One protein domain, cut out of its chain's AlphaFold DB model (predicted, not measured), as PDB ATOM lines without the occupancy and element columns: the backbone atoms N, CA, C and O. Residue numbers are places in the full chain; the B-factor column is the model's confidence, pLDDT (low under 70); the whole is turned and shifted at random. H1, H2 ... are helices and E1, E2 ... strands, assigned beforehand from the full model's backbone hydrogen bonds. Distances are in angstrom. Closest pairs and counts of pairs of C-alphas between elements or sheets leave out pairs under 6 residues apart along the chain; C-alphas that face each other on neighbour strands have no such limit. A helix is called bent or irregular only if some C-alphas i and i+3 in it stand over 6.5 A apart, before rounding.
ATOM      1  N   GLU A  39       7.708  43.051   6.961       90.69
ATOM      2  CA  GLU A  39       7.623  41.743   6.287       90.69
ATOM      3  C   GLU A  39       8.995  41.049   6.183       90.69
ATOM      4  O   GLU A  39       9.065  39.824   6.264       90.69
ATOM      5  N   ASP A  40      10.087  41.818   6.105       91.56
ATOM      6  CA  ASP A  40      11.453  41.283   6.164       91.56
ATOM      7  C   ASP A  40      11.737  40.639   7.533       91.56
ATOM      8  O   ASP A  40      12.312  39.552   7.589       91.56
ATOM      9  N   ASP A  41      11.298  41.256   8.638       91.88
ATOM     10  CA  ASP A  41      11.427  40.669   9.980       91.88
ATOM     11  C   ASP A  41      10.650  39.353  10.083       91.88
ATOM     12  O   ASP A  41      11.161  38.370  10.617       91.88
ATOM     13  N   ILE A  42       9.430  39.313   9.540       94.31
ATOM     14  CA  ILE A  42       8.592  38.107   9.537       94.31
ATOM     15  C   ILE A  42       9.254  37.004   8.711       94.31
ATOM     16  O   ILE A  42       9.320  35.861   9.164       94.31
ATOM     17  N   TYR A  43       9.764  37.331   7.523       95.69
ATOM     18  CA  TYR A  43      10.503  36.392   6.684       95.69
ATOM     19  C   TYR A  43      11.716  35.820   7.426       95.69
ATOM     20  O   TYR A  43      11.856  34.604   7.538       95.69
ATOM     21  N   LEU A  44      12.558  36.683   7.996       95.50
ATOM     22  CA  LEU A  44      13.748  36.273   8.742       95.50
ATOM     23  C   LEU A  44      13.397  35.431   9.975       95.50
ATOM     24  O   LEU A  44      14.026  34.399  10.208       95.50
ATOM     25  N   GLY A  45      12.369  35.823  10.729       96.62
ATOM     26  CA  GLY A  45      11.862  35.066  11.871       96.62
ATOM     27  C   GLY A  45      11.370  33.674  11.480       96.62
ATOM     28  O   GLY A  45      11.686  32.703  12.169       96.62
ATOM     29  N   LYS A  46      10.669  33.552  10.343       97.88
ATOM     30  CA  LYS A  46      10.265  32.252   9.787       97.88
ATOM     31  C   LYS A  46      11.469  31.376   9.478       97.88
ATOM     32  O   LYS A  46      11.520  30.245   9.944       97.88
ATOM     33  N   ARG A  47      12.478  31.911   8.781       97.56
ATOM     34  CA  ARG A  47      13.695  31.149   8.456       97.56
ATOM     35  C   ARG A  47      14.466  30.720   9.705       97.56
ATOM     36  O   ARG A  47      14.860  29.563   9.787       97.56
ATOM     37  N   LEU A  48      14.611  31.595  10.707       97.69
ATOM     38  CA  LEU A  48      15.202  31.222  11.999       97.69
ATOM     39  C   LEU A  48      14.446  30.057  12.649       97.69
ATOM     40  O   LEU A  48      15.069  29.132  13.168       97.69
ATOM     41  N   CYS A  49      13.115  30.104  12.646       98.31
ATOM     42  CA  CYS A  49      12.330  29.049  13.263       98.31
ATOM     43  C   CYS A  49      12.423  27.741  12.472       98.31
ATOM     44  O   CYS A  49      12.826  26.727  13.028       98.31
ATOM     45  N   GLU A  50      12.088  27.767  11.183       98.00
ATOM     46  CA  GLU A  50      11.955  26.579  10.333       98.00
ATOM     47  C   GLU A  50      13.292  25.884  10.056       98.00
ATOM     48  O   GLU A  50      13.350  24.657  10.029       98.00
ATOM     49  N   GLU A  51      14.373  26.641   9.846       97.31
ATOM     50  CA  GLU A  51      15.668  26.057   9.478       97.31
ATOM     51  C   GLU A  51      16.576  25.746  10.665       97.31
ATOM     52  O   GLU A  51      17.531  24.987  10.506       97.31
ATOM     53  N   LEU A  52      16.329  26.351  11.830       97.00
ATOM     54  CA  LEU A  52      17.246  26.260  12.964       97.00
ATOM     55  C   LEU A  52      16.538  25.825  14.247       97.00
ATOM     56  O   LEU A  52      16.864  24.765  14.773       97.00
ATOM     57  N   LEU A  53      15.551  26.572  14.747       97.88
ATOM     58  CA  LEU A  53      14.939  26.257  16.049       97.88
ATOM     59  C   LEU A  53      14.083  24.987  16.041       97.88
ATOM     60  O   LEU A  53      14.206  24.183  16.960       97.88
ATOM     61  N   GLU A  54      13.250  24.788  15.020       97.94
ATOM     62  CA  GLU A  54      12.423  23.589  14.849       97.94
ATOM     63  C   GLU A  54      13.305  22.323  14.771       97.94
ATOM     64  O   GLU A  54      13.136  21.434  15.611       97.94
ATOM     65  N   PRO A  55      14.343  22.259  13.906       97.56
ATOM     66  CA  PRO A  55      15.333  21.182  13.950       97.56
ATOM     67  C   PRO A  55      16.018  21.025  15.312       97.56
ATOM     68  O   PRO A  55      16.157  19.906  15.803       97.56
ATOM     69  N   MET A  56      16.414  22.118  15.970       96.75
ATOM     70  CA  MET A  56      17.046  22.043  17.291       96.75
ATOM     71  C   MET A  56      16.112  21.480  18.371       96.75
ATOM     72  O   MET A  56      16.590  20.760  19.247       96.75
ATOM     73  N   MET A  57      14.802  21.736  18.307       96.19
ATOM     74  CA  MET A  57      13.830  21.139  19.232       96.19
ATOM     75  C   MET A  57      13.695  19.626  19.041       96.19
ATOM     76  O   MET A  57      13.439  18.923  20.015       96.19
ATOM     77  N   THR A  58      13.950  19.092  17.841       94.56
ATOM     78  CA  THR A  58      14.002  17.629  17.643       94.56
ATOM     79  C   THR A  58      15.168  16.968  18.389       94.56
ATOM     80  O   THR A  58      15.093  15.792  18.733       94.56
ATOM     81  N   ILE A  59      16.231  17.731  18.677       92.38
ATOM     82  CA  ILE A  59      17.424  17.272  19.403       92.38
ATOM     83  C   ILE A  59      17.294  17.551  20.907       92.38
ATOM     84  O   ILE A  59      17.625  16.703  21.735       92.38
ATOM     85  N   GLY A  60      16.879  18.769  21.264       89.75
ATOM     86  CA  GLY A  60      16.928  19.284  22.634       89.75
ATOM     87  C   GLY A  60      15.593  19.334  23.374       89.75
ATOM     88  O   GLY A  60      15.581  19.709  24.551       89.75
ATOM     89  N   GLY A  61      14.494  18.970  22.710       92.31
ATOM     90  CA  GLY A  61      13.136  19.071  23.235       92.31
ATOM     91  C   GLY A  61      12.569  20.497  23.200       92.31
ATOM     92  O   GLY A  61      13.163  21.393  22.589       92.31
ATOM     93  N   PRO A  62      11.418  20.732  23.860       94.25
ATOM     94  CA  PRO A  62      10.780  22.043  23.940       94.25
ATOM     95  C   PRO A  62      11.712  23.111  24.519       94.25
ATOM     96  O   PRO A  62      12.553  22.822  25.376       94.25
ATOM     97  N   CYS A  63      11.542  24.359  24.083       94.88
ATOM     98  CA  CYS A  63      12.419  25.455  24.484       94.88
ATOM     99  C   CYS A  63      11.692  26.735  24.925       94.88
ATOM    100  O   CYS A  63      10.697  27.152  24.318       94.88
ATOM    101  N   SER A  64      12.291  27.422  25.899       92.56
ATOM    102  CA  SER A  64      11.982  28.806  26.269       92.56
ATOM    103  C   SER A  64      12.830  29.787  25.466       92.56
ATOM    104  O   SER A  64      14.025  29.568  25.245       92.56
ATOM    105  N   MET A  65      12.229  30.918  25.105       92.31
ATOM    106  CA  MET A  65      12.930  32.063  24.521       92.31
ATOM    107  C   MET A  65      13.221  33.084  25.620       92.31
ATOM    108  O   MET A  65      12.387  33.301  26.492       92.31
ATOM    109  N   ALA A  66      14.407  33.689  25.601       86.88
ATOM    110  CA  ALA A  66      14.787  34.750  26.533       86.88
ATOM    111  C   ALA A  66      15.081  36.098  25.889       86.88
ATOM    112  O   ALA A  66      15.100  37.093  26.611       86.88
ATOM    113  N   ALA A  67      15.348  36.106  24.586       86.69
ATOM    114  CA  ALA A  67      15.505  37.291  23.757       86.69
ATOM    115  C   ALA A  67      15.355  36.907  22.286       86.69
ATOM    116  O   ALA A  67      15.560  35.752  21.919       86.69
ATOM    117  N   GLY A  68      15.025  37.874  21.436       89.50
ATOM    118  CA  GLY A  68      14.781  37.636  20.018       89.50
ATOM    119  C   GLY A  68      14.917  38.911  19.208       89.50
ATOM    120  O   GLY A  68      16.015  39.454  19.100       89.50
ATOM    121  N   TRP A  69      13.805  39.367  18.646       90.06
ATOM    122  CA  TRP A  69      13.730  40.564  17.825       90.06
ATOM    123  C   TRP A  69      13.887  41.834  18.669       90.06
ATOM    124  O   TRP A  69      13.354  41.949  19.773       90.06
ATOM    125  N   CYS A  70      14.616  42.806  18.130       82.81
ATOM    126  CA  CYS A  70      14.778  44.139  18.687       82.81
ATOM    127  C   CYS A  70      14.657  45.185  17.574       82.81
ATOM    128  O   CYS A  70      15.297  45.038  16.529       82.81
ATOM    129  N   PRO A  71      13.951  46.304  17.810       76.44
ATOM    130  CA  PRO A  71      13.914  47.395  16.859       76.44
ATOM    131  C   PRO A  71      15.290  48.056  16.786       76.44
ATOM    132  O   PRO A  71      15.976  48.224  17.798       76.44
ATOM    133  N   SER A  72      15.675  48.521  15.601       72.62
ATOM    134  CA  SER A  72      16.928  49.264  15.389       72.62
ATOM    135  C   SER A  72      17.027  50.549  16.231       72.62
ATOM    136  O   SER A  72      18.125  51.010  16.537       72.62
ATOM    137  N   SER A  73      15.888  51.098  16.663       61.62
ATOM    138  CA  SER A  73      15.763  52.295  17.506       61.62
ATOM    139  C   SER A  73      15.972  52.051  19.010       61.62
ATOM    140  O   SER A  73      15.985  53.007  19.788       61.62
ATOM    141  N   SER A  74      16.161  50.796  19.437       60.31
ATOM    142  CA  SER A  74      16.294  50.398  20.853       60.31
ATOM    143  C   SER A  74      17.590  50.859  21.538       60.31
ATOM    144  O   SER A  74      17.741  50.684  22.745       60.31
ATOM    145  N   GLY A  75      18.537  51.457  20.808       57.19
ATOM    146  CA  GLY A  75      19.836  51.859  21.361       57.19
ATOM    147  C   GLY A  75      20.782  50.683  21.635       57.19
ATOM    148  O   GLY A  75      21.863  50.887  22.191       57.19
ATOM    149  N   HIS A  76      20.402  49.469  21.219       59.16
ATOM    150  CA  HIS A  76      21.306  48.326  21.152       59.16
ATOM    151  C   HIS A  76      22.511  48.636  20.268       59.16
ATOM    152  O   HIS A  76      22.447  49.465  19.356       59.16
ATOM    153  N   ALA A  77      23.627  47.947  20.524       58.66
ATOM    154  CA  ALA A  77      24.791  48.061  19.657       58.66
ATOM    155  C   ALA A  77      24.339  47.793  18.206       58.66
ATOM    156  O   ALA A  77      23.756  46.735  17.962       58.66
ATOM    157  N   PRO A  78      24.622  48.689  17.239       55.47
ATOM    158  CA  PRO A  78      24.035  48.678  15.886       55.47
ATOM    159  C   PRO A  78      24.395  47.440  15.040       55.47
ATOM    160  O   PRO A  78      24.087  47.350  13.852       55.47
ATOM    161  N   TYR A  79      25.095  46.481  15.642       62.66
ATOM    162  CA  TYR A  79      25.656  45.286  15.041       62.66
ATOM    163  C   TYR A  79      25.248  43.994  15.761       62.66
ATOM    164  O   TYR A  79      25.805  42.940  15.454       62.66
ATOM    165  N   THR A  80      24.304  44.048  16.708       75.88
ATOM    166  CA  THR A  80      23.742  42.830  17.308       75.88
ATOM    167  C   THR A  80      22.777  42.146  16.328       75.88
ATOM    168  O   THR A  80      21.943  42.836  15.745       75.88
ATOM    169  N   PRO A  81      22.843  40.815  16.126       77.19
ATOM    170  CA  PRO A  81      21.902  40.106  15.250       77.19
ATOM    171  C   PRO A  81      20.489  39.977  15.841       77.19
ATOM    172  O   PRO A  81      19.598  39.476  15.169       77.19
ATOM    173  N   HIS A  82      20.273  40.445  17.073       87.50
ATOM    174  CA  HIS A  82      18.931  40.659  17.625       87.50
ATOM    175  C   HIS A  82      18.206  41.835  16.949       87.50
ATOM    176  O   HIS A  82      16.982  41.860  16.922       87.50
ATOM    177  N   ILE A  83      18.940  42.769  16.326       86.94
ATOM    178  CA  ILE A  83      18.363  43.679  15.331       86.94
ATOM    179  C   ILE A  83      18.267  42.883  14.030       86.94
ATOM    180  O   ILE A  83      19.257  42.749  13.302       86.94
ATOM    181  N   TRP A  84      17.096  42.298  13.788       90.00
ATOM    182  CA  TRP A  84      16.864  41.465  12.612       90.00
ATOM    183  C   TRP A  84      17.006  42.299  11.333       90.00
ATOM    184  O   TRP A  84      16.699  43.490  11.289       90.00
ATOM    185  N   GLY A  85      17.567  41.686  10.292       87.31
ATOM    186  CA  GLY A  85      17.739  42.330   8.994       87.31
ATOM    187  C   GLY A  85      18.850  41.695   8.165       87.31
ATOM    188  O   GLY A  85      19.156  40.509   8.272       87.31
ATOM    189  N   LYS A  86      19.538  42.510   7.355       80.38
ATOM    190  CA  LYS A  86      20.562  42.043   6.392       80.38
ATOM    191  C   LYS A  86      21.731  41.262   7.008       80.38
ATOM    192  O   LYS A  86      22.473  40.581   6.299       80.38
ATOM    193  N   LYS A  87      21.959  41.396   8.315       80.00
ATOM    194  CA  LYS A  87      23.047  40.709   9.030       80.00
ATOM    195  C   LYS A  87      22.637  39.344   9.581       80.00
ATOM    196  O   LYS A  87      23.496  38.662  10.129       80.00
ATOM    197  N   GLY A  88      21.389  38.942   9.364       89.12
ATOM    198  CA  GLY A  88      20.787  37.760   9.956       89.12
ATOM    199  C   GLY A  88      19.843  38.137  11.090       89.12
ATOM    200  O   GLY A  88      19.446  39.291  11.250       89.12
ATOM    201  N   VAL A  89      19.493  37.121  11.857       94.50
ATOM    202  CA  VAL A  89      18.466  37.136  12.897       94.50
ATOM    203  C   VAL A  89      18.968  36.237  14.020       94.50
ATOM    204  O   VAL A  89      19.618  35.225  13.751       94.50
ATOM    205  N   ALA A  90      18.698  36.603  15.270       94.62
ATOM    206  CA  ALA A  90      19.082  35.804  16.424       94.62
ATOM    207  C   ALA A  90      18.029  35.791  17.530       94.62
ATOM    208  O   ALA A  90      17.207  36.705  17.644       94.62
ATOM    209  N   CYS A  91      18.121  34.764  18.369       94.75
ATOM    210  CA  CYS A  91      17.427  34.647  19.641       94.75
ATOM    211  C   CYS A  91      18.351  34.066  20.718       94.75
ATOM    212  O   CYS A  91      19.384  33.472  20.414       94.75
ATOM    213  N   ASP A  92      17.967  34.246  21.978       93.25
ATOM    214  CA  ASP A  92      18.531  33.506  23.102       93.25
ATOM    215  C   ASP A  92      17.518  32.439  23.525       93.25
ATOM    216  O   ASP A  92      16.394  32.783  23.891       93.25
ATOM    217  N   ALA A  93      17.902  31.162  23.510       94.12
ATOM    218  CA  ALA A  93      16.997  30.051  23.818       94.12
ATOM    219  C   ALA A  93      17.617  29.006  24.749       94.12
ATOM    220  O   ALA A  93      18.827  28.781  24.708       94.12
ATOM    221  N   ALA A  94      16.773  28.349  25.549       91.19
ATOM    222  CA  ALA A  94      17.131  27.203  26.385       91.19
ATOM    223  C   ALA A  94      16.236  26.006  26.035       91.19
ATOM    224  O   ALA A  94      15.021  26.158  25.967       91.19
ATOM    225  N   PHE A  95      16.832  24.828  25.832       92.50
ATOM    226  CA  PHE A  95      16.138  23.600  25.423       92.50
ATOM    227  C   PHE A  95      16.066  22.633  26.606       92.50
ATOM    228  O   PHE A  95      17.090  22.201  27.138       92.50
ATOM    229  N   HIS A  96      14.855  22.350  27.069       86.31
ATOM    230  CA  HIS A  96      14.636  21.862  28.427       86.31
ATOM    231  C   HIS A  96      15.018  20.400  28.639       86.31
ATOM    232  O   HIS A  96      15.630  20.091  29.663       86.31
ATOM    233  N   ASP A  97      14.710  19.519  27.686       84.75
ATOM    234  CA  ASP A  97      15.059  18.100  27.809       84.75
ATOM    235  C   ASP A  97      16.569  17.888  27.693       84.75
ATOM    236  O   ASP A  97      17.121  16.995  28.338       84.75
ATOM    237  N   TRP A  98      17.259  18.738  26.925       81.75
ATOM    238  CA  TRP A  98      18.718  18.723  26.849       81.75
ATOM    239  C   TRP A  98      19.355  19.037  28.199       81.75
ATOM    240  O   TRP A  98      20.259  18.342  28.671       81.75
ATOM    241  N   VAL A  99      18.874  20.104  28.829       70.44
ATOM    242  CA  VAL A  99      19.464  20.619  30.059       70.44
ATOM    243  C   VAL A  99      19.176  19.711  31.253       70.44
ATOM    244  O   VAL A  99      19.974  19.672  32.186       70.44
ATOM    245  N   ASN A 100      18.092  18.939  31.228       67.50
ATOM    246  CA  ASN A 100      17.774  17.996  32.302       67.50
ATOM    247  C   ASN A 100      18.680  16.750  32.307       67.50
ATOM    248  O   ASN A 100      18.691  16.010  33.276       67.50
ATOM    249  N   GLN A 101      19.498  16.540  31.271       70.06
ATOM    250  CA  GLN A 101      20.430  15.406  31.187       70.06
ATOM    251  C   GLN A 101      21.850  15.749  31.677       70.06
ATOM    252  O   GLN A 101      22.811  15.083  31.292       70.06
ATOM    253  N   ASP A 102      22.002  16.843  32.434       66.12
ATOM    254  CA  ASP A 102      23.283  17.428  32.871       66.12
ATOM    255  C   ASP A 102      24.306  17.674  31.754       66.12
ATOM    256  O   ASP A 102      25.512  17.827  31.966       66.12
ATOM    257  N   ARG A 103      23.808  17.827  30.526       78.12
ATOM    258  CA  ARG A 103      24.619  18.150  29.358       78.12
ATOM    259  C   ARG A 103      24.873  19.648  29.301       78.12
ATOM    260  O   ARG A 103      23.975  20.465  29.481       78.12
ATOM    261  N   SER A 104      26.112  20.014  28.996       82.19
ATOM    262  CA  SER A 104      26.483  21.415  28.832       82.19
ATOM    263  C   SER A 104      25.890  21.968  27.531       82.19
ATOM    264  O   SER A 104      25.830  21.238  26.535       82.19
ATOM    265  N   PRO A 105      25.514  23.259  27.477       87.50
ATOM    266  CA  PRO A 105      25.022  23.885  26.250       87.50
ATOM    267  C   PRO A 105      25.987  23.739  25.066       87.50
ATOM    268  O   PRO A 105      25.557  23.559  23.934       87.50
ATOM    269  N   ILE A 106      27.305  23.708  25.310       88.38
ATOM    270  CA  ILE A 106      28.298  23.512  24.240       88.38
ATOM    271  C   ILE A 106      28.151  22.149  23.544       88.38
ATOM    272  O   ILE A 106      28.399  22.045  22.346       88.38
ATOM    273  N   LYS A 107      27.678  21.115  24.256       88.38
ATOM    274  CA  LYS A 107      27.372  19.814  23.649       88.38
ATOM    275  C   LYS A 107      26.110  19.841  22.799       88.38
ATOM    276  O   LYS A 107      26.052  19.102  21.828       88.38
ATOM    277  N   MET A 108      25.151  20.714  23.102       89.81
ATOM    278  CA  MET A 108      24.030  20.928  22.190       89.81
ATOM    279  C   MET A 108      24.530  21.488  20.859       89.81
ATOM    280  O   MET A 108      24.133  21.006  19.806       89.81
ATOM    281  N   LEU A 109      25.460  22.448  20.902       89.56
ATOM    282  CA  LEU A 109      26.040  23.026  19.687       89.56
ATOM    283  C   LEU A 109      26.795  21.973  18.856       89.56
ATOM    284  O   LEU A 109      26.725  22.011  17.634       89.56
ATOM    285  N   GLU A 110      27.462  21.005  19.495       88.75
ATOM    286  CA  GLU A 110      28.062  19.848  18.806       88.75
ATOM    287  C   GLU A 110      27.016  19.000  18.065       88.75
ATOM    288  O   GLU A 110      27.240  18.628  16.915       88.75
ATOM    289  N   GLU A 111      25.868  18.709  18.680       90.56
ATOM    290  CA  GLU A 111      24.811  17.929  18.022       90.56
ATOM    291  C   GLU A 111      24.154  18.688  16.866       90.56
ATOM    292  O   GLU A 111      23.849  18.084  15.842       90.56
ATOM    293  N   VAL A 112      24.014  20.014  16.968       92.06
ATOM    294  CA  VAL A 112      23.557  20.858  15.848       92.06
ATOM    295  C   VAL A 112      24.489  20.721  14.642       92.06
ATOM    296  O   VAL A 112      24.025  20.588  13.511       92.06
ATOM    297  N   ILE A 113      25.803  20.694  14.888       90.50
ATOM    298  CA  ILE A 113      26.820  20.491  13.847       90.50
ATOM    299  C   ILE A 113      26.684  19.097  13.228       90.50
ATOM    300  O   ILE A 113      26.629  18.979  12.005       90.50
ATOM    301  N   LYS A 114      26.602  18.045  14.052       90.31
ATOM    302  CA  LYS A 114      26.467  16.656  13.574       90.31
ATOM    303  C   LYS A 114      25.181  16.426  12.787       90.31
ATOM    304  O   LYS A 114      25.191  15.671  11.820       90.31
ATOM    305  N   ALA A 115      24.098  17.088  13.181       92.00
ATOM    306  CA  ALA A 115      22.823  17.050  12.478       92.00
ATOM    307  C   ALA A 115      22.838  17.836  11.153       92.00
ATOM    308  O   ALA A 115      21.858  17.799  10.415       92.00
ATOM    309  N   GLY A 116      23.928  18.549  10.837       91.31
ATOM    310  CA  GLY A 116      24.053  19.328   9.606       91.31
ATOM    311  C   GLY A 116      23.132  20.547   9.557       91.31
ATOM    312  O   GLY A 116      22.835  21.043   8.471       91.31
ATOM    313  N   ILE A 117      22.666  21.032  10.711       93.81
ATOM    314  CA  ILE A 117      21.735  22.159  10.780       93.81
ATOM    315  C   ILE A 117      22.498  23.458  10.453       93.81
ATOM    316  O   ILE A 117      23.536  23.730  11.067       93.81
ATOM    317  N   PRO A 118      22.028  24.284   9.499       91.94
ATOM    318  CA  PRO A 118      22.704  25.519   9.128       91.94
ATOM    319  C   PRO A 118      22.540  26.604  10.197       91.94
ATOM    320  O   PRO A 118      21.433  26.938  10.611       91.94
ATOM    321  N   PHE A 119      23.652  27.218  10.607       93.69
ATOM    322  CA  PHE A 119      23.644  28.330  11.556       93.69
ATOM    323  C   PHE A 119      24.647  29.407  11.159       93.69
ATOM    324  O   PHE A 119      25.775  29.142  10.741       93.69
ATOM    325  N   GLU A 120      24.262  30.661  11.354       92.88
ATOM    326  CA  GLU A 120      25.164  31.794  11.186       92.88
ATOM    327  C   GLU A 120      26.167  31.845  12.340       92.88
ATOM    328  O   GLU A 120      27.382  31.953  12.136       92.88
ATOM    329  N   ARG A 121      25.648  31.755  13.568       91.75
ATOM    330  CA  ARG A 121      26.447  31.820  14.785       91.75
ATOM    331  C   ARG A 121      25.750  31.136  15.953       91.75
ATOM    332  O   ARG A 121      24.567  31.371  16.174       91.75
ATOM    333  N   LEU A 122      26.518  30.401  16.752       93.56
ATOM    334  CA  LEU A 122      26.085  29.834  18.026       93.56
ATOM    335  C   LEU A 122      27.021  30.310  19.146       93.56
ATOM    336  O   LEU A 122      28.246  30.294  18.988       93.56
ATOM    337  N   ILE A 123      26.453  30.773  20.264       92.06
ATOM    338  CA  ILE A 123      27.209  31.242  21.435       92.06
ATOM    339  C   ILE A 123      26.619  30.630  22.699       92.06
ATOM    340  O   ILE A 123      25.440  30.830  22.978       92.06
ATOM    341  N   THR A 124      27.438  29.975  23.518       91.44
ATOM    342  CA  THR A 124      27.032  29.622  24.887       91.44
ATOM    343  C   THR A 124      27.356  30.738  25.876       91.44
ATOM    344  O   THR A 124      28.315  31.505  25.709       91.44
ATOM    345  N   TYR A 125      26.577  30.810  26.951       86.81
ATOM    346  CA  TYR A 125      26.809  31.737  28.051       86.81
ATOM    347  C   TYR A 125      27.280  30.991  29.302       86.81
ATOM    348  O   TYR A 125      26.699  29.986  29.704       86.81
ATOM    349  N   ALA A 126      28.316  31.514  29.959       83.38
ATOM    350  CA  ALA A 126      28.864  30.905  31.168       83.38
ATOM    351  C   ALA A 126      27.802  30.796  32.270       83.38
ATOM    352  O   ALA A 126      27.167  31.800  32.615       83.38
ATOM    353  N   GLY A 127      27.644  29.597  32.840       79.25
ATOM    354  CA  GLY A 127      26.721  29.354  33.950       79.25
ATOM    355  C   GLY A 127      25.237  29.471  33.589       79.25
ATOM    356  O   GLY A 127      24.432  29.665  34.497       79.25
ATOM    357  N   SER A 128      24.876  29.412  32.302       82.75
ATOM    358  CA  SER A 128      23.499  29.574  31.823       82.75
ATOM    359  C   SER A 128      23.106  28.471  30.852       82.75
ATOM    360  O   SER A 128      23.932  28.005  30.073       82.75
ATOM    361  N   GLU A 129      21.835  28.082  30.897       85.12
ATOM    362  CA  GLU A 129      21.218  27.107  29.988       85.12
ATOM    363  C   GLU A 129      20.956  27.717  28.598       85.12
ATOM    364  O   GLU A 129      20.800  26.998  27.614       85.12
ATOM    365  N   TYR A 130      20.925  29.052  28.524       88.56
ATOM    366  CA  TYR A 130      20.637  29.793  27.305       88.56
ATOM    367  C   TYR A 130      21.831  29.854  26.357       88.56
ATOM    368  O   TYR A 130      22.991  29.964  26.771       88.56
ATOM    369  N   MET A 131      21.518  29.870  25.067       92.00
ATOM    370  CA  MET A 131      22.473  30.045  23.979       92.00
ATOM    371  C   MET A 131      21.968  31.120  23.023       92.00
ATOM    372  O   MET A 131      20.782  31.135  22.705       92.00
ATOM    373  N   CYS A 132      22.873  31.966  22.527       93.62
ATOM    374  CA  CYS A 132      22.587  32.820  21.377       93.62
ATOM    375  C   CYS A 132      22.609  31.958  20.124       93.62
ATOM    376  O   CYS A 132      23.639  31.346  19.811       93.62
ATOM    377  N   ILE A 133      21.504  31.945  19.399       95.44
ATOM    378  CA  ILE A 133      21.305  31.152  18.196       95.44
ATOM    379  C   ILE A 133      20.974  32.119  17.079       95.44
ATOM    380  O   ILE A 133      20.004  32.867  17.171       95.44
ATOM    381  N   ALA A 134      21.806  32.137  16.044       95.31
ATOM    382  CA  ALA A 134      21.644  33.039  14.920       95.31
ATOM    383  C   ALA A 134      21.559  32.282  13.601       95.31
ATOM    384  O   ALA A 134      22.335  31.356  13.343       95.31
ATOM    385  N   TRP A 135      20.677  32.768  12.734       95.69
ATOM    386  CA  TRP A 135      20.486  32.291  11.375       95.69
ATOM    387  C   TRP A 135      20.744  33.410  10.359       95.69
ATOM    388  O   TRP A 135      20.528  34.599  10.626       95.69
ATOM    389  N   LYS A 136      21.226  33.014   9.181       93.00
ATOM    390  CA  LYS A 136      21.355  33.856   7.994       93.00
ATOM    391  C   LYS A 136      21.407  32.960   6.757       93.00
ATOM    392  O   LYS A 136      22.018  31.901   6.808       93.00
ATOM    393  N   GLU A 137      20.878  33.452   5.640       90.00
ATOM    394  CA  GLU A 137      20.861  32.765   4.340       90.00
ATOM    395  C   GLU A 137      22.243  32.299   3.854       90.00
ATOM    396  O   GLU A 137      22.381  31.232   3.266       90.00
ATOM    397  N   THR A 138      23.294  33.076   4.127       89.62
ATOM    398  CA  THR A 138      24.685  32.663   3.885       89.62
ATOM    399  C   THR A 138      25.415  32.548   5.223       89.62
ATOM    400  O   THR A 138      25.991  33.544   5.680       89.62
ATOM    401  N   PRO A 139      25.355  31.373   5.875       89.25
ATOM    402  CA  PRO A 139      25.881  31.182   7.219       89.25
ATOM    403  C   PRO A 139      27.412  31.173   7.257       89.25
ATOM    404  O   PRO A 139      28.088  30.583   6.411       89.25
ATOM    405  N   ARG A 140      27.979  31.794   8.294       87.56
ATOM    406  CA  ARG A 140      29.418  31.732   8.593       87.56
ATOM    407  C   ARG A 140      29.835  30.491   9.373       87.56
ATOM    408  O   ARG A 140      31.034  30.203   9.388       87.56
ATOM    409  N   TYR A 141      28.886  29.800  10.008       90.56
ATOM    410  CA  TYR A 141      29.124  28.686  10.925       90.56
ATOM    411  C   TYR A 141      30.049  29.060  12.093       90.56
ATOM    412  O   TYR A 141      30.978  28.335  12.436       90.56
ATOM    413  N   ALA A 142      29.830  30.231  12.696       90.25
ATOM    414  CA  ALA A 142      30.687  30.714  13.772       90.25
ATOM    415  C   ALA A 142      30.294  30.109  15.131       90.25
ATOM    416  O   ALA A 142      29.153  30.253  15.572       90.25
ATOM    417  N   LEU A 143      31.247  29.489  15.826       91.38
ATOM    418  CA  LEU A 143      31.018  28.858  17.124       91.38
ATOM    419  C   LEU A 143      31.850  29.522  18.226       91.38
ATOM    420  O   LEU A 143      33.085  29.577  18.151       91.38
ATOM    421  N   TYR A 144      31.164  29.973  19.274       90.88
ATOM    422  CA  TYR A 144      31.773  30.623  20.427       90.88
ATOM    423  C   TYR A 144      31.293  30.011  21.738       90.88
ATOM    424  O   TYR A 144      30.127  29.657  21.902       90.88
ATOM    425  N   GLU A 145      32.191  29.961  22.709       90.56
ATOM    426  CA  GLU A 145      31.893  29.501  24.054       90.56
ATOM    427  C   GLU A 145      32.368  30.538  25.065       90.56
ATOM    428  O   GLU A 145      33.547  30.895  25.102       90.56
ATOM    429  N   ASN A 146      31.454  31.021  25.905       88.50
ATOM    430  CA  ASN A 146      31.838  31.712  27.130       88.50
ATOM    431  C   ASN A 146      31.929  30.664  28.233       88.50
ATOM    432  O   ASN A 146      30.935  30.324  28.870       88.50
ATOM    433  N   MET A 147      33.125  30.130  28.439       85.38
ATOM    434  CA  MET A 147      33.348  29.019  29.349       85.38
ATOM    435  C   MET A 147      33.450  29.499  30.793       85.38
ATOM    436  O   MET A 147      34.235  30.392  31.126       85.38
ATOM    437  N   ARG A 148      32.681  28.851  31.671       82.00
ATOM    438  CA  ARG A 148      32.850  28.966  33.120       82.00
ATOM    439  C   ARG A 148      34.117  28.210  33.539       82.00
ATOM    440  O   ARG A 148      34.299  27.048  33.183       82.00
ATOM    441  N   ILE A 149      34.981  28.871  34.306       78.69
ATOM    442  CA  ILE A 149      36.131  28.249  34.971       78.69
ATOM    443  C   ILE A 149      35.987  28.526  36.473       78.69
ATOM    444  O   ILE A 149      35.990  29.703  36.850       78.69
ATOM    445  N   PRO A 150      35.850  27.492  37.326       73.81
ATOM    446  CA  PRO A 150      35.790  27.671  38.774       73.81
ATOM    447  C   PRO A 150      36.934  28.550  39.292       73.81
ATOM    448  O   PRO A 150      38.088  28.389  38.895       73.81
ATOM    449  N   GLY A 151      36.606  29.506  40.162       72.81
ATOM    450  CA  GLY A 151      37.575  30.438  40.746       72.81
ATOM    451  C   GLY A 151      37.977  31.624  39.858       72.81
ATOM    452  O   GLY A 151      38.691  32.506  40.332       72.81
ATOM    453  N   GLN A 152      37.518  31.708  38.602       72.50
ATOM    454  CA  GLN A 152      37.760  32.888  37.766       72.50
ATOM    455  C   GLN A 152      36.688  33.966  37.941       72.50
ATOM    456  O   GLN A 152      35.495  33.694  38.012       72.50
ATOM    457  N   VAL A 153      37.128  35.230  37.924       69.75
ATOM    458  CA  VAL A 153      36.248  36.409  38.018       69.75
ATOM    459  C   VAL A 153      35.535  36.709  36.696       69.75
ATOM    460  O   VAL A 153      34.524  37.406  36.712       69.75
ATOM    461  N   LYS A 154      36.024  36.211  35.555       79.12
ATOM    462  CA  LYS A 154      35.432  36.419  34.223       79.12
ATOM    463  C   LYS A 154      35.487  35.113  33.419       79.12
ATOM    464  O   LYS A 154      36.511  34.441  33.491       79.12
ATOM    465  N   PRO A 155      34.452  34.782  32.627       82.12
ATOM    466  CA  PRO A 155      34.475  33.632  31.736       82.12
ATOM    467  C   PRO A 155      35.612  33.695  30.721       82.12
ATOM    468  O   PRO A 155      35.944  34.772  30.211       82.12
ATOM    469  N   ALA A 156      36.145  32.527  30.377       85.75
ATOM    470  CA  ALA A 156      37.077  32.386  29.273       85.75
ATOM    471  C   ALA A 156      36.298  32.385  27.953       85.75
ATOM    472  O   ALA A 156      35.464  31.516  27.713       85.75
ATOM    473  N   TYR A 157      36.568  33.368  27.098       88.56
ATOM    474  CA  TYR A 157      36.009  33.408  25.753       88.56
ATOM    475  C   TYR A 157      36.829  32.506  24.831       88.56
ATOM    476  O   TYR A 157      38.030  32.722  24.660       88.56
ATOM    477  N   MET A 158      36.180  31.512  24.233       89.44
ATOM    478  CA  MET A 158      36.794  30.590  23.285       89.44
ATOM    479  C   MET A 158      36.081  30.682  21.941       89.44
ATOM    480  O   MET A 158      34.857  30.606  21.854       89.44
ATOM    481  N   GLN A 159      36.870  30.839  20.883       90.19
ATOM    482  CA  GLN A 159      36.403  30.768  19.507       90.19
ATOM    483  C   GLN A 159      36.836  29.424  18.930       90.19
ATOM    484  O   GLN A 159      38.028  29.176  18.738       90.19
ATOM    485  N   HIS A 160      35.859  28.569  18.653       87.62
ATOM    486  CA  HIS A 160      36.103  27.205  18.183       87.62
ATOM    487  C   HIS A 160      36.328  27.137  16.668       87.62
ATOM    488  O   HIS A 160      36.960  26.213  16.168       87.62
ATOM    489  N   THR A 161      35.879  28.154  15.934       82.50
ATOM    490  CA  THR A 161      35.999  28.241  14.473       82.50
ATOM    491  C   THR A 161      36.870  29.428  14.082       82.50
ATOM    492  O   THR A 161      36.471  30.580  14.262       82.50
ATOM    493  N   LYS A 162      38.073  29.166  13.551       62.09
ATOM    494  CA  LYS A 162      39.035  30.212  13.141       62.09
ATOM    495  C   LYS A 162      38.775  30.772  11.739       62.09
ATOM    496  O   LYS A 162      39.176  31.900  11.462       62.09
ATOM    497  N   THR A 163      38.099  30.014  10.877       55.69
ATOM    498  CA  THR A 163      37.919  30.339   9.456       55.69
ATOM    499  C   THR A 163      36.433  30.443   9.148       55.69
ATOM    500  O   THR A 163      35.670  29.543   9.485       55.69
ATOM    501  N   MET A 164      36.004  31.544   8.534       58.31
ATOM    502  CA  MET A 164      34.614  31.685   8.103       58.31
ATOM    503  C   MET A 164      34.313  30.699   6.965       58.31
ATOM    504  O   MET A 164      35.065  30.647   5.992       58.31
ATOM    505  N   GLY A 165      33.181  29.995   7.049       58.16
ATOM    506  CA  GLY A 165      32.423  29.647   5.845       58.16
ATOM    507  C   GLY A 165      32.514  28.228   5.285       58.16
ATOM    508  O   GLY A 165      32.212  28.079   4.103       58.16
ATOM    509  N   ARG A 166      32.875  27.187   6.055       69.31
ATOM    510  CA  ARG A 166      32.635  25.793   5.613       69.31
ATOM    511  C   ARG A 166      32.169  24.874   6.750       69.31
ATOM    512  O   ARG A 166      32.898  24.787   7.742       69.31
ATOM    513  N   PRO A 167      31.047  24.141   6.588       73.94
ATOM    514  CA  PRO A 167      30.612  23.107   7.533       73.94
ATOM    515  C   PRO A 167      31.725  22.110   7.883       73.94
ATOM    516  O   PRO A 167      31.931  21.798   9.049       73.94
ATOM    517  N   ASP A 168      32.533  21.712   6.897       77.44
ATOM    518  CA  ASP A 168      33.611  20.723   7.068       77.44
ATOM    519  C   ASP A 168      34.767  21.203   7.963       77.44
ATOM    520  O   ASP A 168      35.604  20.413   8.392       77.44
ATOM    521  N   SER A 169      34.841  22.510   8.237       77.75
ATOM    522  CA  SER A 169      35.858  23.101   9.119       77.75
ATOM    523  C   SER A 169      35.439  23.146  10.591       77.75
ATOM    524  O   SER A 169      36.216  23.591  11.441       77.75
ATOM    525  N   LEU A 170      34.214  22.709  10.894       81.88
ATOM    526  CA  LEU A 170      33.680  22.692  12.244       81.88
ATOM    527  C   LEU A 170      34.358  21.605  13.089       81.88
ATOM    528  O   LEU A 170      34.631  20.504  12.593       81.88
ATOM    529  N   PRO A 171      34.640  21.890  14.374       82.38
ATOM    530  CA  PRO A 171      35.200  20.894  15.273       82.38
ATOM    531  C   PRO A 171      34.237  19.711  15.401       82.38
ATOM    532  O   PRO A 171      33.063  19.884  15.712       82.38
ATOM    533  N   GLN A 172      34.758  18.503  15.196       78.12
ATOM    534  CA  GLN A 172      33.970  17.267  15.289       78.12
ATOM    535  C   GLN A 172      33.663  16.872  16.740       78.12
ATOM    536  O   GLN A 172      32.735  16.113  17.007       78.12
ATOM    537  N   THR A 173      34.449  17.386  17.685       85.19
ATOM    538  CA  THR A 173      34.303  17.113  19.113       85.19
ATOM    539  C   THR A 173      34.589  18.369  19.922       85.19
ATOM    540  O   THR A 173      35.663  18.963  19.803       85.19
ATOM    541  N   LEU A 174      33.653  18.731  20.790       87.06
ATOM    542  CA  LEU A 174      33.759  19.785  21.787       87.06
ATOM    543  C   LEU A 174      33.849  19.158  23.179       87.06
ATOM    544  O   LEU A 174      33.234  18.130  23.471       87.06
ATOM    545  N   MET A 175      34.638  19.760  24.063       83.25
ATOM    546  CA  MET A 175      34.827  19.235  25.412       83.25
ATOM    547  C   MET A 175      33.577  19.496  26.262       83.25
ATOM    548  O   MET A 175      33.190  20.642  26.472       83.25
ATOM    549  N   HIS A 176      32.954  18.432  26.776       78.62
ATOM    550  CA  HIS A 176      31.904  18.569  27.784       78.62
ATOM    551  C   HIS A 176      32.532  18.899  29.138       78.62
ATOM    552  O   HIS A 176      33.548  18.312  29.515       78.62
ATOM    553  N   ARG A 177      31.897  19.802  29.882       73.88
ATOM    554  CA  ARG A 177      32.210  20.057  31.285       73.88
ATOM    555  C   ARG A 177      30.949  19.836  32.108       73.88
ATOM    556  O   ARG A 177      29.986  20.562  31.869       73.88
ATOM    557  N   PRO A 178      30.933  18.869  33.035       67.12
ATOM    558  CA  PRO A 178      29.754  18.591  33.850       67.12
ATOM    559  C   PRO A 178      29.451  19.729  34.840       67.12
ATOM    560  O   PRO A 178      28.300  19.958  35.184       67.12
ATOM    561  N   ASP A 179      30.448  20.531  35.222       74.12
ATOM    562  CA  ASP A 179      30.314  21.673  36.136       74.12
ATOM    563  C   ASP A 179      29.997  23.001  35.418       74.12
ATOM    564  O   ASP A 179      30.344  24.087  35.879       74.12
ATOM    565  N   TRP A 180      29.349  22.953  34.256       78.31
ATOM    566  CA  TRP A 180      29.043  24.158  33.479       78.31
ATOM    567  C   TRP A 180      28.019  25.075  34.165       78.31
ATOM    568  O   TRP A 180      28.014  26.284  33.906       78.31
ATOM    569  N   ARG A 181      27.162  24.511  35.028       78.75
ATOM    570  CA  ARG A 181      26.173  25.256  35.814       78.75
ATOM    571  C   ARG A 181      26.880  26.151  36.829       78.75
ATOM    572  O   ARG A 181      27.952  25.837  37.340       78.75
ATOM    573  N   ARG A 182      26.263  27.292  37.125       73.75
ATOM    574  CA  ARG A 182      26.752  28.189  38.176       73.75
ATOM    575  C   ARG A 182      26.620  27.538  39.556       73.75
ATOM    576  O   ARG A 182      25.646  26.835  39.821       73.75
ATOM    577  N   GLY A 183      27.556  27.851  40.438       65.88
ATOM    578  CA  GLY A 183      27.442  27.563  41.864       65.88
ATOM    579  C   GLY A 183      26.581  28.596  42.612       65.88
ATOM    580  O   GLY A 183      26.301  29.682  42.086       65.88
ATOM    581  N   PRO A 184      26.189  28.298  43.864       59.25
ATOM    582  CA  PRO A 184      25.561  29.273  44.750       59.25
ATOM    583  C   PRO A 184      26.452  30.517  44.902       59.25
ATOM    584  O   PRO A 184      27.650  30.399  45.145       59.25
ATOM    585  N   ASN A 185      25.867  31.712  44.777       61.56
ATOM    586  CA  ASN A 185      26.543  33.021  44.873       61.56
ATOM    587  C   ASN A 185      27.466  33.407  43.704       61.56
ATOM    588  O   ASN A 185      28.123  34.449  43.756       61.56
ATOM    589  N   GLU A 186      27.503  32.625  42.626       66.31
ATOM    590  CA  GLU A 186      28.259  33.015  41.440       66.31
ATOM    591  C   GLU A 186      27.535  34.074  40.604       66.31
ATOM    592  O   GLU A 186      26.309  34.100  40.460       66.31
ATOM    593  N   THR A 187      28.334  34.968  40.025       65.00
ATOM    594  CA  THR A 187      27.845  36.047  39.172       65.00
ATOM    595  C   THR A 187      27.295  35.496  37.858       65.00
ATOM    596  O   THR A 187      27.928  34.669  37.207       65.00
ATOM    597  N   ILE A 188      26.153  36.017  37.405       65.69
ATOM    598  CA  ILE A 188      25.661  35.755  36.048       65.69
ATOM    599  C   ILE A 188      26.363  36.708  35.082       65.69
ATOM    600  O   ILE A 188      26.253  37.924  35.221       65.69
ATOM    601  N   TYR A 189      27.099  36.160  34.114       63.53
ATOM    602  CA  TYR A 189      28.002  36.950  33.270       63.53
ATOM    603  C   TYR A 189      27.383  37.528  32.001       63.53
ATOM    604  O   TYR A 189      27.846  38.560  31.522       63.53
ATOM    605  N   HIS A 190      26.354  36.890  31.451       65.38
ATOM    606  CA  HIS A 190      25.645  37.414  30.276       65.38
ATOM    607  C   HIS A 190      24.546  38.425  30.668       65.38
ATOM    608  O   HIS A 190      23.913  39.057  29.825       65.38
ATOM    609  N   THR A 191      24.349  38.625  31.970       59.31
ATOM    610  CA  THR A 191      23.564  39.716  32.537       59.31
ATOM    611  C   THR A 191      24.516  40.654  33.273       59.31
ATOM    612  O   THR A 191      25.652  40.290  33.559       59.31
ATOM    613  N   ARG A 192      24.106  41.884  33.599       63.06
ATOM    614  CA  ARG A 192      24.926  42.821  34.393       63.06
ATOM    615  C   ARG A 192      25.030  42.373  35.866       63.06
ATOM    616  O   ARG A 192      24.731  43.152  36.763       63.06
TER     617      ARG A 192
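What this domain is: This is residues 39 to 192 of the 363 residues of an uncharacterized protein of Rhizobium bangladeshense (UniProt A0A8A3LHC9). What does the model look like? A twisted six-stranded sheet has H1 and H3 packed over one face, making two layers, while short H2 follows E2. What builds it? The 154 printed residues have three named helices and six named strands, in order H1 E1 E2 H2 H3 E3 E4 E5 E6; the mixed sheet runs E1, E2, E4, E3, E5, E6. The class is mixed, with under half of the residues in named elements; it is compact, with radius of gyration of the C-alphas 15.1 A and spans of 46 by 36 by 31 A.

How they stand to each other: How do the strands pair? Antiparallel are the hairpin of E1, residues 63 to 67, and E2, residues 89 to 95 (N 66 to O 92, 2.8 A), then E2 with E4, residues 131 to 135 (N 91 to O 133, 2.9 A), and E4 with E3, residues 121 to 124, also a hairpin (N 132 to O 123, 2.8 A). E3 is parallel to E5, residues 142 to 147, with N 122 and O 142 2.9 A apart, and E5 forms an antiparallel hairpin with E6, residues 156 to 159, with N 147 and O 156 2.8 A apart. Where are the helices? H1, residues 39 to 60, runs along the strands over E2 and E4 at height 7.7 A over the sheet, and H3, residues 105 to 114, over E4 and E3 at 8.8 A. With residues 56 to 60 alone H1 touches H3, about perpendicular at 83 degrees, the closest C-alphas being those of Met 56 and Val 112, 6.8 A; with 59 to 60 alone it touches H2, residues 96 to 99, closest at Gly 60 and Trp 98, C-alphas 4.6 A apart. Units and backbones? E2, H2 H3, E3 is a split strand-helix-strand unit, E4 lying between its strands, with a right-handed crossover; O i to N i+4 pairs are within hydrogen-bond range throughout H3, 15 of 18 in H1, and H2 is too short for one.

Where its parts are: Where does H1 run? It spans 29.3 A from C-alpha 39 at (7.623, 41.743, 6.287), has a kink of 31 degrees near residue 54, and is only just irregular, with C-alphas 51 and 54 6.7 A apart. Where are the others? E2 spans 18.6 A, E5 15.9 A and H3 14.7 A; E6 ends at C-alpha 159, (36.403, 30.768, 19.507).

The domain as a whole: How far does it reach? The two farthest C-alphas, of Glu 39 and Gly 151, are 47.0 A apart. Is it whole? The printed part has no cut; the link E1 to E2 is long, and residues 160 to 192 hold no named element. Where is confidence low? pLDDT is under 70 in 26 residues, among them 73 to 79, 162 to 166 and 183 to 192.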